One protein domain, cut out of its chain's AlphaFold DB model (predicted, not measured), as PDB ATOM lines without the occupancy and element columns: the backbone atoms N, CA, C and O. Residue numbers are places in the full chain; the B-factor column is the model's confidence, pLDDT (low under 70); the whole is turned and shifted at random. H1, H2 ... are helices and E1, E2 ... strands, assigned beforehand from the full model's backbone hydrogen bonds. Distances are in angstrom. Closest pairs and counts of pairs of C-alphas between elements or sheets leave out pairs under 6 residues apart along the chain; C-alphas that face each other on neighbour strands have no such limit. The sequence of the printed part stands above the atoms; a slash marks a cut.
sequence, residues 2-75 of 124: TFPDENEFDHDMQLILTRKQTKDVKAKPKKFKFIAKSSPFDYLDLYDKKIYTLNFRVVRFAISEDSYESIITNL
ATOM      1  N   THR A   2      32.425 -35.642 -38.711       49.06
ATOM      2  CA  THR A   2      32.209 -36.373 -39.965       49.06
ATOM      3  C   THR A   2      32.762 -37.766 -39.709       49.06
ATOM      4  O   THR A   2      33.935 -37.867 -39.357       49.06
ATOM      5  N   PHE A   3      31.909 -38.785 -39.747       58.22
ATOM      6  CA  PHE A   3      32.357 -40.175 -39.689       58.22
ATOM      7  C   PHE A   3      32.830 -40.593 -41.090       58.22
ATOM      8  O   PHE A   3      32.373 -39.983 -42.060       58.22
ATOM      9  N   PRO A   4      33.759 -41.555 -41.211       63.88
ATOM     10  CA  PRO A   4      34.112 -42.123 -42.507       63.88
ATOM     11  C   PRO A   4      32.877 -42.740 -43.175       63.88
ATOM     12  O   PRO A   4      31.998 -43.247 -42.479       63.88
ATOM     13  N   ASP A   5      32.842 -42.739 -44.508       63.06
ATOM     14  CA  ASP A   5      31.839 -43.473 -45.299       63.06
ATOM     15  C   ASP A   5      32.106 -44.996 -45.322       63.06
ATOM     16  O   ASP A   5      31.426 -45.750 -46.016       63.06
ATOM     17  N   GLU A   6      33.105 -45.463 -44.569       73.31
ATOM     18  CA  GLU A   6      33.409 -46.881 -44.389       73.31
ATOM     19  C   GLU A   6      32.419 -47.528 -43.408       73.31
ATOM     20  O   GLU A   6      32.074 -46.968 -42.363       73.31
ATOM     21  N   ASN A   7      31.956 -48.734 -43.746       82.56
ATOM     22  CA  ASN A   7      30.947 -49.451 -42.961       82.56
ATOM     23  C   ASN A   7      31.456 -49.897 -41.576       82.56
ATOM     24  O   ASN A   7      30.672 -49.964 -40.627       82.56
ATOM     25  N   GLU A   8      32.757 -50.162 -41.456       89.69
ATOM     26  CA  GLU A   8      33.454 -50.479 -40.207       89.69
ATOM     27  C   GLU A   8      34.587 -49.476 -39.997       89.69
ATOM     28  O   GLU A   8      35.271 -49.103 -40.945       89.69
ATOM     29  N   PHE A   9      34.784 -49.025 -38.760       92.12
ATOM     30  CA  PHE A   9      35.854 -48.087 -38.432       92.12
ATOM     31  C   PHE A   9      36.258 -48.178 -36.965       92.12
ATOM     32  O   PHE A   9      35.480 -48.578 -36.100       92.12
ATOM     33  N   ASP A  10      37.481 -47.750 -36.672       93.50
ATOM     34  CA  ASP A  10      38.035 -47.732 -35.323       93.50
ATOM     35  C   ASP A  10      38.925 -46.499 -35.139       93.50
ATOM     36  O   ASP A  10      40.055 -46.442 -35.641       93.50
ATOM     37  N   HIS A  11      38.394 -45.502 -34.429       91.31
ATOM     38  CA  HIS A  11      39.007 -44.187 -34.307       91.31
ATOM     39  C   HIS A  11      39.068 -43.681 -32.877       91.31
ATOM     40  O   HIS A  11      38.060 -43.610 -32.171       91.31
ATOM     41  N   ASP A  12      40.240 -43.181 -32.508       92.50
ATOM     42  CA  ASP A  12      40.406 -42.341 -31.336       92.50
ATOM     43  C   ASP A  12      39.894 -40.929 -31.622       92.50
ATOM     44  O   ASP A  12      40.260 -40.269 -32.599       92.50
ATOM     45  N   MET A  13      39.019 -40.456 -30.746       89.12
ATOM     46  CA  MET A  13      38.405 -39.146 -30.815       89.12
ATOM     47  C   MET A  13      38.755 -38.324 -29.584       89.12
ATOM     48  O   MET A  13      38.817 -38.807 -28.453       89.12
ATOM     49  N   GLN A  14      38.920 -37.028 -29.820       90.12
ATOM     50  CA  GLN A  14      39.130 -36.048 -28.772       90.12
ATOM     51  C   GLN A  14      38.063 -34.963 -28.862       90.12
ATOM     52  O   GLN A  14      37.857 -34.347 -29.911       90.12
ATOM     53  N   LEU A  15      37.417 -34.694 -27.732       87.94
ATOM     54  CA  LEU A  15      36.441 -33.630 -27.575       87.94
ATOM     55  C   LEU A  15      36.851 -32.717 -26.426       87.94
ATOM     56  O   LEU A  15      37.055 -33.167 -25.304       87.94
ATOM     57  N   ILE A  16      36.928 -31.416 -26.690       89.94
ATOM     58  CA  ILE A  16      37.258 -30.435 -25.658       89.94
ATOM     59  C   ILE A  16      35.971 -29.771 -25.171       89.94
ATOM     60  O   ILE A  16      35.291 -29.074 -25.923       89.94
ATOM     61  N   LEU A  17      35.637 -29.972 -23.905       90.00
ATOM     62  CA  LEU A  17      34.464 -29.410 -23.249       90.00
ATOM     63  C   LEU A  17      34.812 -28.069 -22.598       90.00
ATOM     64  O   LEU A  17      35.850 -27.926 -21.949       90.00
ATOM     65  N   THR A  18      33.938 -27.072 -22.744       88.62
ATOM     66  CA  THR A  18      34.094 -25.778 -22.065       88.62
ATOM     67  C   THR A  18      32.751 -25.122 -21.739       88.62
ATOM     68  O   THR A  18      31.782 -25.246 -22.485       88.62
ATOM     69  N   ARG A  19      32.695 -24.376 -20.627       87.12
ATOM     70  CA  ARG A  19      31.558 -23.509 -20.262       87.12
ATOM     71  C   ARG A  19      31.714 -22.078 -20.800       87.12
ATOM     72  O   ARG A  19      30.863 -21.230 -20.538       87.12
ATOM     73  N   LYS A  20      32.793 -21.767 -21.533       84.06
ATOM     74  CA  LYS A  20      33.012 -20.446 -22.149       84.06
ATOM     75  C   LYS A  20      32.584 -20.442 -23.614       84.06
ATOM     76  O   LYS A  20      32.908 -21.347 -24.372       84.06
ATOM     77  N   GLN A  21      31.904 -19.377 -24.028       77.75
ATOM     78  CA  GLN A  21      31.469 -19.170 -25.412       77.75
ATOM     79  C   GLN A  21      32.249 -18.025 -26.069       77.75
ATOM     80  O   GLN A  21      31.680 -16.988 -26.408       77.75
ATOM     81  N   THR A  22      33.563 -18.190 -26.225       82.38
ATOM     82  CA  THR A  22      34.396 -17.214 -26.949       82.38
ATOM     83  C   THR A  22      34.209 -17.339 -28.465       82.38
ATOM     84  O   THR A  22      33.697 -18.350 -28.959       82.38
ATOM     85  N   LYS A  23      34.626 -16.312 -29.221       79.94
ATOM     86  CA  LYS A  23      34.582 -16.330 -30.695       79.94
ATOM     87  C   LYS A  23      35.374 -17.518 -31.263       79.94
ATOM     88  O   LYS A  23      34.868 -18.209 -32.140       79.94
ATOM     89  N   ASP A  24      36.534 -17.831 -30.684       77.19
ATOM     90  CA  ASP A  24      37.385 -18.962 -31.082       77.19
ATOM     91  C   ASP A  24      36.735 -20.333 -30.864       77.19
ATOM     92  O   ASP A  24      36.867 -21.226 -31.702       77.19
ATOM     93  N   VAL A  25      36.000 -20.500 -29.758       77.62
ATOM     94  CA  VAL A  25      35.263 -21.738 -29.454       77.62
ATOM     95  C   VAL A  25      34.133 -21.940 -30.462       77.62
ATOM     96  O   VAL A  25      33.964 -23.040 -30.987       77.62
ATOM     97  N   LYS A  26      33.395 -20.871 -30.788       76.12
ATOM     98  CA  LYS A  26      32.315 -20.918 -31.786       76.12
ATOM     99  C   LYS A  26      32.837 -21.155 -33.205       76.12
ATOM    100  O   LYS A  26      32.170 -21.829 -33.980       76.12
ATOM    101  N   ALA A  27      34.030 -20.656 -33.527       79.75
ATOM    102  CA  ALA A  27      34.666 -20.856 -34.827       79.75
ATOM    103  C   ALA A  27      35.157 -22.301 -35.052       79.75
ATOM    104  O   ALA A  27      35.405 -22.692 -36.191       79.75
ATOM    105  N   LYS A  28      35.295 -23.112 -33.991       81.12
ATOM    106  CA  LYS A  28      35.831 -24.485 -34.056       81.12
ATOM    107  C   LYS A  28      34.866 -25.520 -33.447       81.12
ATOM    108  O   LYS A  28      35.256 -26.256 -32.534       81.12
ATOM    109  N   PRO A  29      33.639 -25.668 -33.988       75.06
ATOM    110  CA  PRO A  29      32.609 -26.542 -33.417       75.06
ATOM    111  C   PRO A  29      32.957 -28.037 -33.485       75.06
ATOM    112  O   PRO A  29      32.386 -28.838 -32.753       75.06
ATOM    113  N   LYS A  30      33.894 -28.436 -34.359       75.12
ATOM    114  CA  LYS A  30      34.376 -29.826 -34.443       75.12
ATOM    115  C   LYS A  30      35.309 -30.210 -33.285       75.12
ATOM    116  O   LYS A  30      35.396 -31.389 -32.974       75.12
ATOM    117  N   LYS A  31      35.998 -29.238 -32.674       77.75
ATOM    118  CA  LYS A  31      37.002 -29.461 -31.617       77.75
ATOM    119  C   LYS A  31      36.465 -29.128 -30.228       77.75
ATOM    120  O   LYS A  31      36.788 -29.818 -29.265       77.75
ATOM    121  N   PHE A  32      35.647 -28.082 -30.130       83.31
ATOM    122  CA  PHE A  32      35.100 -27.614 -28.863       83.31
ATOM    123  C   PHE A  32      33.599 -27.865 -28.776       83.31
ATOM    124  O   PHE A  32      32.839 -27.491 -29.669       83.31
ATOM    125  N   LYS A  33      33.167 -28.428 -27.650       86.25
ATOM    126  CA  LYS A  33      31.760 -28.564 -27.292       86.25
ATOM    127  C   LYS A  33      31.464 -27.691 -26.084       86.25
ATOM    128  O   LYS A  33      32.072 -27.819 -25.024       86.25
ATOM    129  N   PHE A  34      30.506 -26.792 -26.262       87.75
ATOM    130  CA  PHE A  34      29.999 -25.991 -25.162       87.75
ATOM    131  C   PHE A  34      29.067 -26.820 -24.271       87.75
ATOM    132  O   PHE A  34      28.192 -27.521 -24.785       87.75
ATOM    133  N   ILE A  35      29.225 -26.681 -22.956       86.75
ATOM    134  CA  ILE A  35      28.325 -27.241 -21.946       86.75
ATOM    135  C   ILE A  35      27.701 -26.094 -21.146       86.75
ATOM    136  O   ILE A  35      28.399 -25.203 -20.658       86.75
ATOM    137  N   ALA A  36      26.371 -26.106 -21.028       84.75
ATOM    138  CA  ALA A  36      25.627 -25.108 -20.269       84.75
ATOM    139  C   ALA A  36      25.909 -25.222 -18.765       84.75
ATOM    140  O   ALA A  36      26.156 -26.311 -18.252       84.75
ATOM    141  N   LYS A  37      25.813 -24.104 -18.033       81.69
ATOM    142  CA  LYS A  37      26.102 -24.106 -16.590       81.69
ATOM    143  C   LYS A  37      25.171 -25.016 -15.781       81.69
ATOM    144  O   LYS A  37      25.590 -25.539 -14.755       81.69
ATOM    145  N   SER A  38      23.939 -25.177 -16.255       84.81
ATOM    146  CA  SER A  38      22.906 -26.032 -15.670       84.81
ATOM    147  C   SER A  38      23.142 -27.526 -15.892       84.81
ATOM    148  O   SER A  38      22.474 -28.336 -15.261       84.81
ATOM    149  N   SER A  39      24.055 -27.909 -16.790       85.94
ATOM    150  CA  SER A  39      24.360 -29.317 -17.024       85.94
ATOM    151  C   SER A  39      25.164 -29.878 -15.841       85.94
ATOM    152  O   SER A  39      26.164 -29.256 -15.453       85.94
ATOM    153  N   PRO A  40      24.747 -31.029 -15.272       83.38
ATOM    154  CA  PRO A  40      25.488 -31.694 -14.208       83.38
ATOM    155  C   PRO A  40      26.789 -32.247 -14.799       83.38
ATOM    156  O   PRO A  40      26.789 -33.229 -15.538       83.38
ATOM    157  N   PHE A  41      27.895 -31.549 -14.545       86.50
ATOM    158  CA  PHE A  41      29.230 -31.952 -14.979       86.50
ATOM    159  C   PHE A  41      30.273 -31.284 -14.080       86.50
ATOM    160  O   PHE A  41      30.685 -30.145 -14.328       86.50
ATOM    161  N   ASP A  42      30.662 -32.002 -13.027       85.62
ATOM    162  CA  ASP A  42      31.474 -31.485 -11.914       85.62
ATOM    163  C   ASP A  42      32.967 -31.367 -12.253       85.62
ATOM    164  O   ASP A  42      33.729 -30.680 -11.575       85.62
ATOM    165  N   TYR A  43      33.393 -31.990 -13.353       82.81
ATOM    166  CA  TYR A  43      34.774 -31.947 -13.839       82.81
ATOM    167  C   TYR A  43      35.119 -30.658 -14.606       82.81
ATOM    168  O   TYR A  43      36.224 -30.532 -15.133       82.81
ATOM    169  N   LEU A  44      34.186 -29.703 -14.689       85.81
ATOM    170  CA  LEU A  44      34.342 -28.448 -15.424       85.81
ATOM    171  C   LEU A  44      33.672 -27.300 -14.668       85.81
ATOM    172  O   LEU A  44      32.457 -27.308 -14.465       85.81
ATOM    173  N   ASP A  45      34.435 -26.260 -14.357       78.06
ATOM    174  CA  ASP A  45      33.957 -25.038 -13.712       78.06
ATOM    175  C   ASP A  45      34.308 -23.785 -14.553       78.06
ATOM    176  O   ASP A  45      34.784 -23.869 -15.686       78.06
ATOM    177  N   LEU A  46      33.984 -22.588 -14.052       72.38
ATOM    178  CA  LEU A  46      34.260 -21.321 -14.750       72.38
ATOM    179  C   LEU A  46      35.528 -20.609 -14.277       72.38
ATOM    180  O   LEU A  46      35.980 -19.668 -14.943       72.38
ATOM    181  N   TYR A  47      36.074 -21.015 -13.139       75.12
ATOM    182  CA  TYR A  47      37.059 -20.261 -12.373       75.12
ATOM    183  C   TYR A  47      38.441 -20.913 -12.455       75.12
ATOM    184  O   TYR A  47      39.399 -20.227 -12.813       75.12
ATOM    185  N   ASP A  48      38.514 -22.223 -12.258       74.06
ATOM    186  CA  ASP A  48      39.724 -23.038 -12.218       74.06
ATOM    187  C   ASP A  48      39.744 -24.048 -13.386       74.06
ATOM    188  O   ASP A  48      40.469 -23.864 -14.370       74.06
ATOM    189  N   LYS A  49      38.827 -25.025 -13.402       76.25
ATOM    190  CA  LYS A  49      38.713 -26.076 -14.432       76.25
ATOM    191  C   LYS A  49      37.897 -25.625 -15.644       76.25
ATOM    192  O   LYS A  49      36.823 -26.146 -15.930       76.25
ATOM    193  N   LYS A  50      38.413 -24.644 -16.385       82.06
ATOM    194  CA  LYS A  50      37.714 -23.997 -17.522       82.06
ATOM    195  C   LYS A  50      37.599 -24.854 -18.791       82.06
ATOM    196  O   LYS A  50      36.809 -24.519 -19.686       82.06
ATOM    197  N   ILE A  51      38.425 -25.893 -18.905       86.50
ATOM    198  CA  ILE A  51      38.540 -26.770 -20.072       86.50
ATOM    199  C   ILE A  51      38.675 -28.211 -19.585       86.50
ATOM    200  O   ILE A  51      39.477 -28.478 -18.695       86.50
ATOM    201  N   TYR A  52      37.929 -29.127 -20.198       88.44
ATOM    202  CA  TYR A  52      38.038 -30.559 -19.942       88.44
ATOM    203  C   TYR A  52      38.210 -31.313 -21.260       88.44
ATOM    204  O   TYR A  52      37.373 -31.199 -22.153       88.44
ATOM    205  N   THR A  53      39.292 -32.077 -21.391       90.12
ATOM    206  CA  THR A  53      39.572 -32.870 -22.593       90.12
ATOM    207  C   THR A  53      39.062 -34.290 -22.392       90.12
ATOM    208  O   THR A  53      39.563 -35.017 -21.541       90.12
ATOM    209  N   LEU A  54      38.071 -34.684 -23.184       89.69
ATOM    210  CA  LEU A  54      37.532 -36.035 -23.220       89.69
ATOM    211  C   LEU A  54      38.171 -36.793 -24.386       89.69
ATOM    212  O   LEU A  54      37.961 -36.427 -25.543       89.69
ATOM    213  N   ASN A  55      38.928 -37.842 -24.076       91.06
ATOM    214  CA  ASN A  55      39.442 -38.786 -25.065       91.06
ATOM    215  C   ASN A  55      38.601 -40.059 -24.992       91.06
ATOM    216  O   ASN A  55      38.341 -40.565 -23.900       91.06
ATOM    217  N   PHE A  56      38.153 -40.545 -26.139       92.38
ATOM    218  CA  PHE A  56      37.366 -41.765 -26.237       92.38
ATOM    219  C   PHE A  56      37.573 -42.389 -27.605       92.38
ATOM    220  O   PHE A  56      37.838 -41.696 -28.582       92.38
ATOM    221  N   ARG A  57      37.403 -43.697 -27.679       94.38
ATOM    222  CA  ARG A  57      37.493 -44.461 -28.909       94.38
ATOM    223  C   ARG A  57      36.091 -44.768 -29.410       94.38
ATOM    224  O   ARG A  57      35.215 -45.130 -28.622       94.38
ATOM    225  N   VAL A  58      35.872 -44.600 -30.707       94.00
ATOM    226  CA  VAL A  58      34.628 -44.969 -31.382       94.00
ATOM    227  C   VAL A  58      34.928 -46.121 -32.316       94.00
ATOM    228  O   VAL A  58      35.774 -45.999 -33.202       94.00
ATOM    229  N   VAL A  59      34.220 -47.225 -32.112       94.38
ATOM    230  CA  VAL A  59      34.379 -48.438 -32.907       94.38
ATOM    231  C   VAL A  59      33.038 -48.780 -33.524       94.38
ATOM    232  O   VAL A  59      32.047 -48.910 -32.806       94.38
ATOM    233  N   ARG A  60      33.012 -48.935 -34.844       93.81
ATOM    234  CA  ARG A  60      31.884 -49.479 -35.588       93.81
ATOM    235  C   ARG A  60      32.296 -50.785 -36.235       93.81
ATOM    236  O   ARG A  60      33.311 -50.832 -36.922       93.81
ATOM    237  N   PHE A  61      31.499 -51.820 -36.020       92.69
ATOM    238  CA  PHE A  61      31.810 -53.159 -36.490       92.69
ATOM    239  C   PHE A  61      30.555 -53.913 -36.931       92.69
ATOM    240  O   PHE A  61      29.457 -53.640 -36.444       92.69
ATOM    241  N   ALA A  62      30.720 -54.868 -37.846       90.88
ATOM    242  CA  ALA A  62      29.626 -55.715 -38.311       90.88
ATOM    243  C   ALA A  62      29.223 -56.754 -37.247       90.88
ATOM    244  O   ALA A  62      30.086 -57.417 -36.659       90.88
ATOM    245  N   ILE A  63      27.912 -56.903 -37.027       87.62
ATOM    246  CA  ILE A  63      27.298 -57.989 -36.241       87.62
ATOM    247  C   ILE A  63      26.761 -59.084 -37.173       87.62
ATOM    248  O   ILE A  63      26.858 -60.268 -36.854       87.62
ATOM    249  N   SER A  64      26.222 -58.702 -38.332       85.44
ATOM    250  CA  SER A  64      25.809 -59.604 -39.414       85.44
ATOM    251  C   SER A  64      26.073 -58.949 -40.775       85.44
ATOM    252  O   SER A  64      26.523 -57.808 -40.813       85.44
ATOM    253  N   GLU A  65      25.789 -59.650 -41.879       81.12
ATOM    254  CA  GLU A  65      26.059 -59.170 -43.250       81.12
ATOM    255  C   GLU A  65      25.519 -57.751 -43.518       81.12
ATOM    256  O   GLU A  65      26.222 -56.927 -44.100       81.12
ATOM    257  N   ASP A  66      24.331 -57.432 -42.990       85.75
ATOM    258  CA  ASP A  66      23.661 -56.141 -43.195       85.75
ATOM    259  C   ASP A  66      23.475 -55.323 -41.905       85.75
ATOM    260  O   ASP A  66      22.766 -54.312 -41.903       85.75
ATOM    261  N   SER A  67      24.071 -55.740 -40.779       89.62
ATOM    262  CA  SER A  67      23.903 -55.039 -39.499       89.62
ATOM    263  C   SER A  67      25.226 -54.688 -38.831       89.62
ATOM    264  O   SER A  67      26.163 -55.484 -38.766       89.62
ATOM    265  N   TYR A  68      25.274 -53.469 -38.300       91.25
ATOM    266  CA  TYR A  68      26.453 -52.882 -37.682       91.25
ATOM    267  C   TYR A  68      26.086 -52.299 -36.333       91.25
ATOM    268  O   TYR A  68      24.993 -51.764 -36.150       91.25
ATOM    269  N   GLU A  69      27.049 -52.318 -35.429       90.94
ATOM    270  CA  GLU A  69      26.949 -51.682 -34.127       90.94
ATOM    271  C   GLU A  69      28.035 -50.632 -33.990       90.94
ATOM    272  O   GLU A  69      29.131 -50.790 -34.525       90.94
ATOM    273  N   SER A  70      27.728 -49.543 -33.290       92.88
ATOM    274  CA  SER A  70      28.685 -48.477 -33.007       92.88
ATOM    275  C   SER A  70      28.770 -48.258 -31.510       92.88
ATOM    276  O   SER A  70      27.787 -47.887 -30.872       92.88
ATOM    277  N   ILE A  71      29.960 -48.437 -30.952       92.69
ATOM    278  CA  ILE A  71      30.199 -48.265 -29.525       92.69
ATOM    279  C   ILE A  71      31.200 -47.148 -29.257       92.69
ATOM    280  O   ILE A  71      32.079 -46.847 -30.066       92.69
ATOM    281  N   ILE A  72      31.081 -46.564 -28.068       93.50
ATOM    282  CA  ILE A  72      32.068 -45.654 -27.496       93.50
ATOM    283  C   ILE A  72      32.727 -46.374 -26.326       93.50
ATOM    284  O   ILE A  72      32.035 -46.899 -25.454       93.50
ATOM    285  N   THR A  73      34.055 -46.395 -26.302       93.50
ATOM    286  CA  THR A  73      34.829 -47.091 -25.274       93.50
ATOM    287  C   THR A  73      36.068 -46.300 -24.867       93.50
ATOM    288  O   THR A  73      36.587 -45.483 -25.624       93.50
ATOM    289  N   ASN A  74      36.537 -46.531 -23.646       92.56
ATOM    290  CA  ASN A  74      37.835 -46.078 -23.148       92.56
ATOM    291  C   ASN A  74      38.862 -47.225 -23.093       92.56
ATOM    292  O   ASN A  74      39.945 -47.035 -22.545       92.56
ATOM    293  N   LEU A  75      38.516 -48.405 -23.621       93.00
ATOM    294  CA  LEU A  75      39.401 -49.565 -23.639       93.00
ATOM    295  C   LEU A  75      40.551 -49.369 -24.641       93.00
ATOM    296  O   LEU A  75      40.298 -48.957 -25.785       93.00
TER     297      LEU A  75
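This is residues 2 to 75 of the 124 residues of the protein "DDE_Tnp_1 domain-containing protein" of Ruminococcus gnavus (strain ATCC 29149 / VPI C7-9) (UniProt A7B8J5). A long, twisted ribbon of two paired strands, E1 and E3, is widened near one end by short E2 beside E1 and near the other by E4, which folds back along E3. This mixed sheet, E2 E1 E3 E4, is curled like part of a barrel, and small H1 grazes it. The printed part has 74 residues, with one named helix and four named strands in chain order E1, H1, E2, E3, E4; its class is mostly strand, as strands hold 34 of the 39 residues in named elements. The whole is loose, radius of gyration of the C-alphas 15.8 A, spanning 50 by 25 by 19 A.

E1, residues 9 to 18, is antiparallel to E3, residues 51 to 64; N 13 and O 56, 2.8 A, are within hydrogen-bond range. H1, residues 23 to 27, has its O i to N i+4 pair within range and only grazes the sheet. E2, residues 32 to 34, is parallel to E1, with N 33 and O 16 at 2.8 A; E1, H1, E2 form a strand-helix-strand unit, parallel neighbours with a helix between. E4, residues 67 to 73, forms a hairpin with E3, with N 59 and O 71 at 3.0 A.

E1 begins at C-alpha 9 (35.854, -48.087, -38.432) and measures 27.7 A, E3 40.2 A. E4 ends at C-alpha 73 (34.829, -47.091, -25.274).

The printed part has no cut. The link E2 to E3, residues 35 to 50, is long. Residues 2 to 5 have pLDDT under 70.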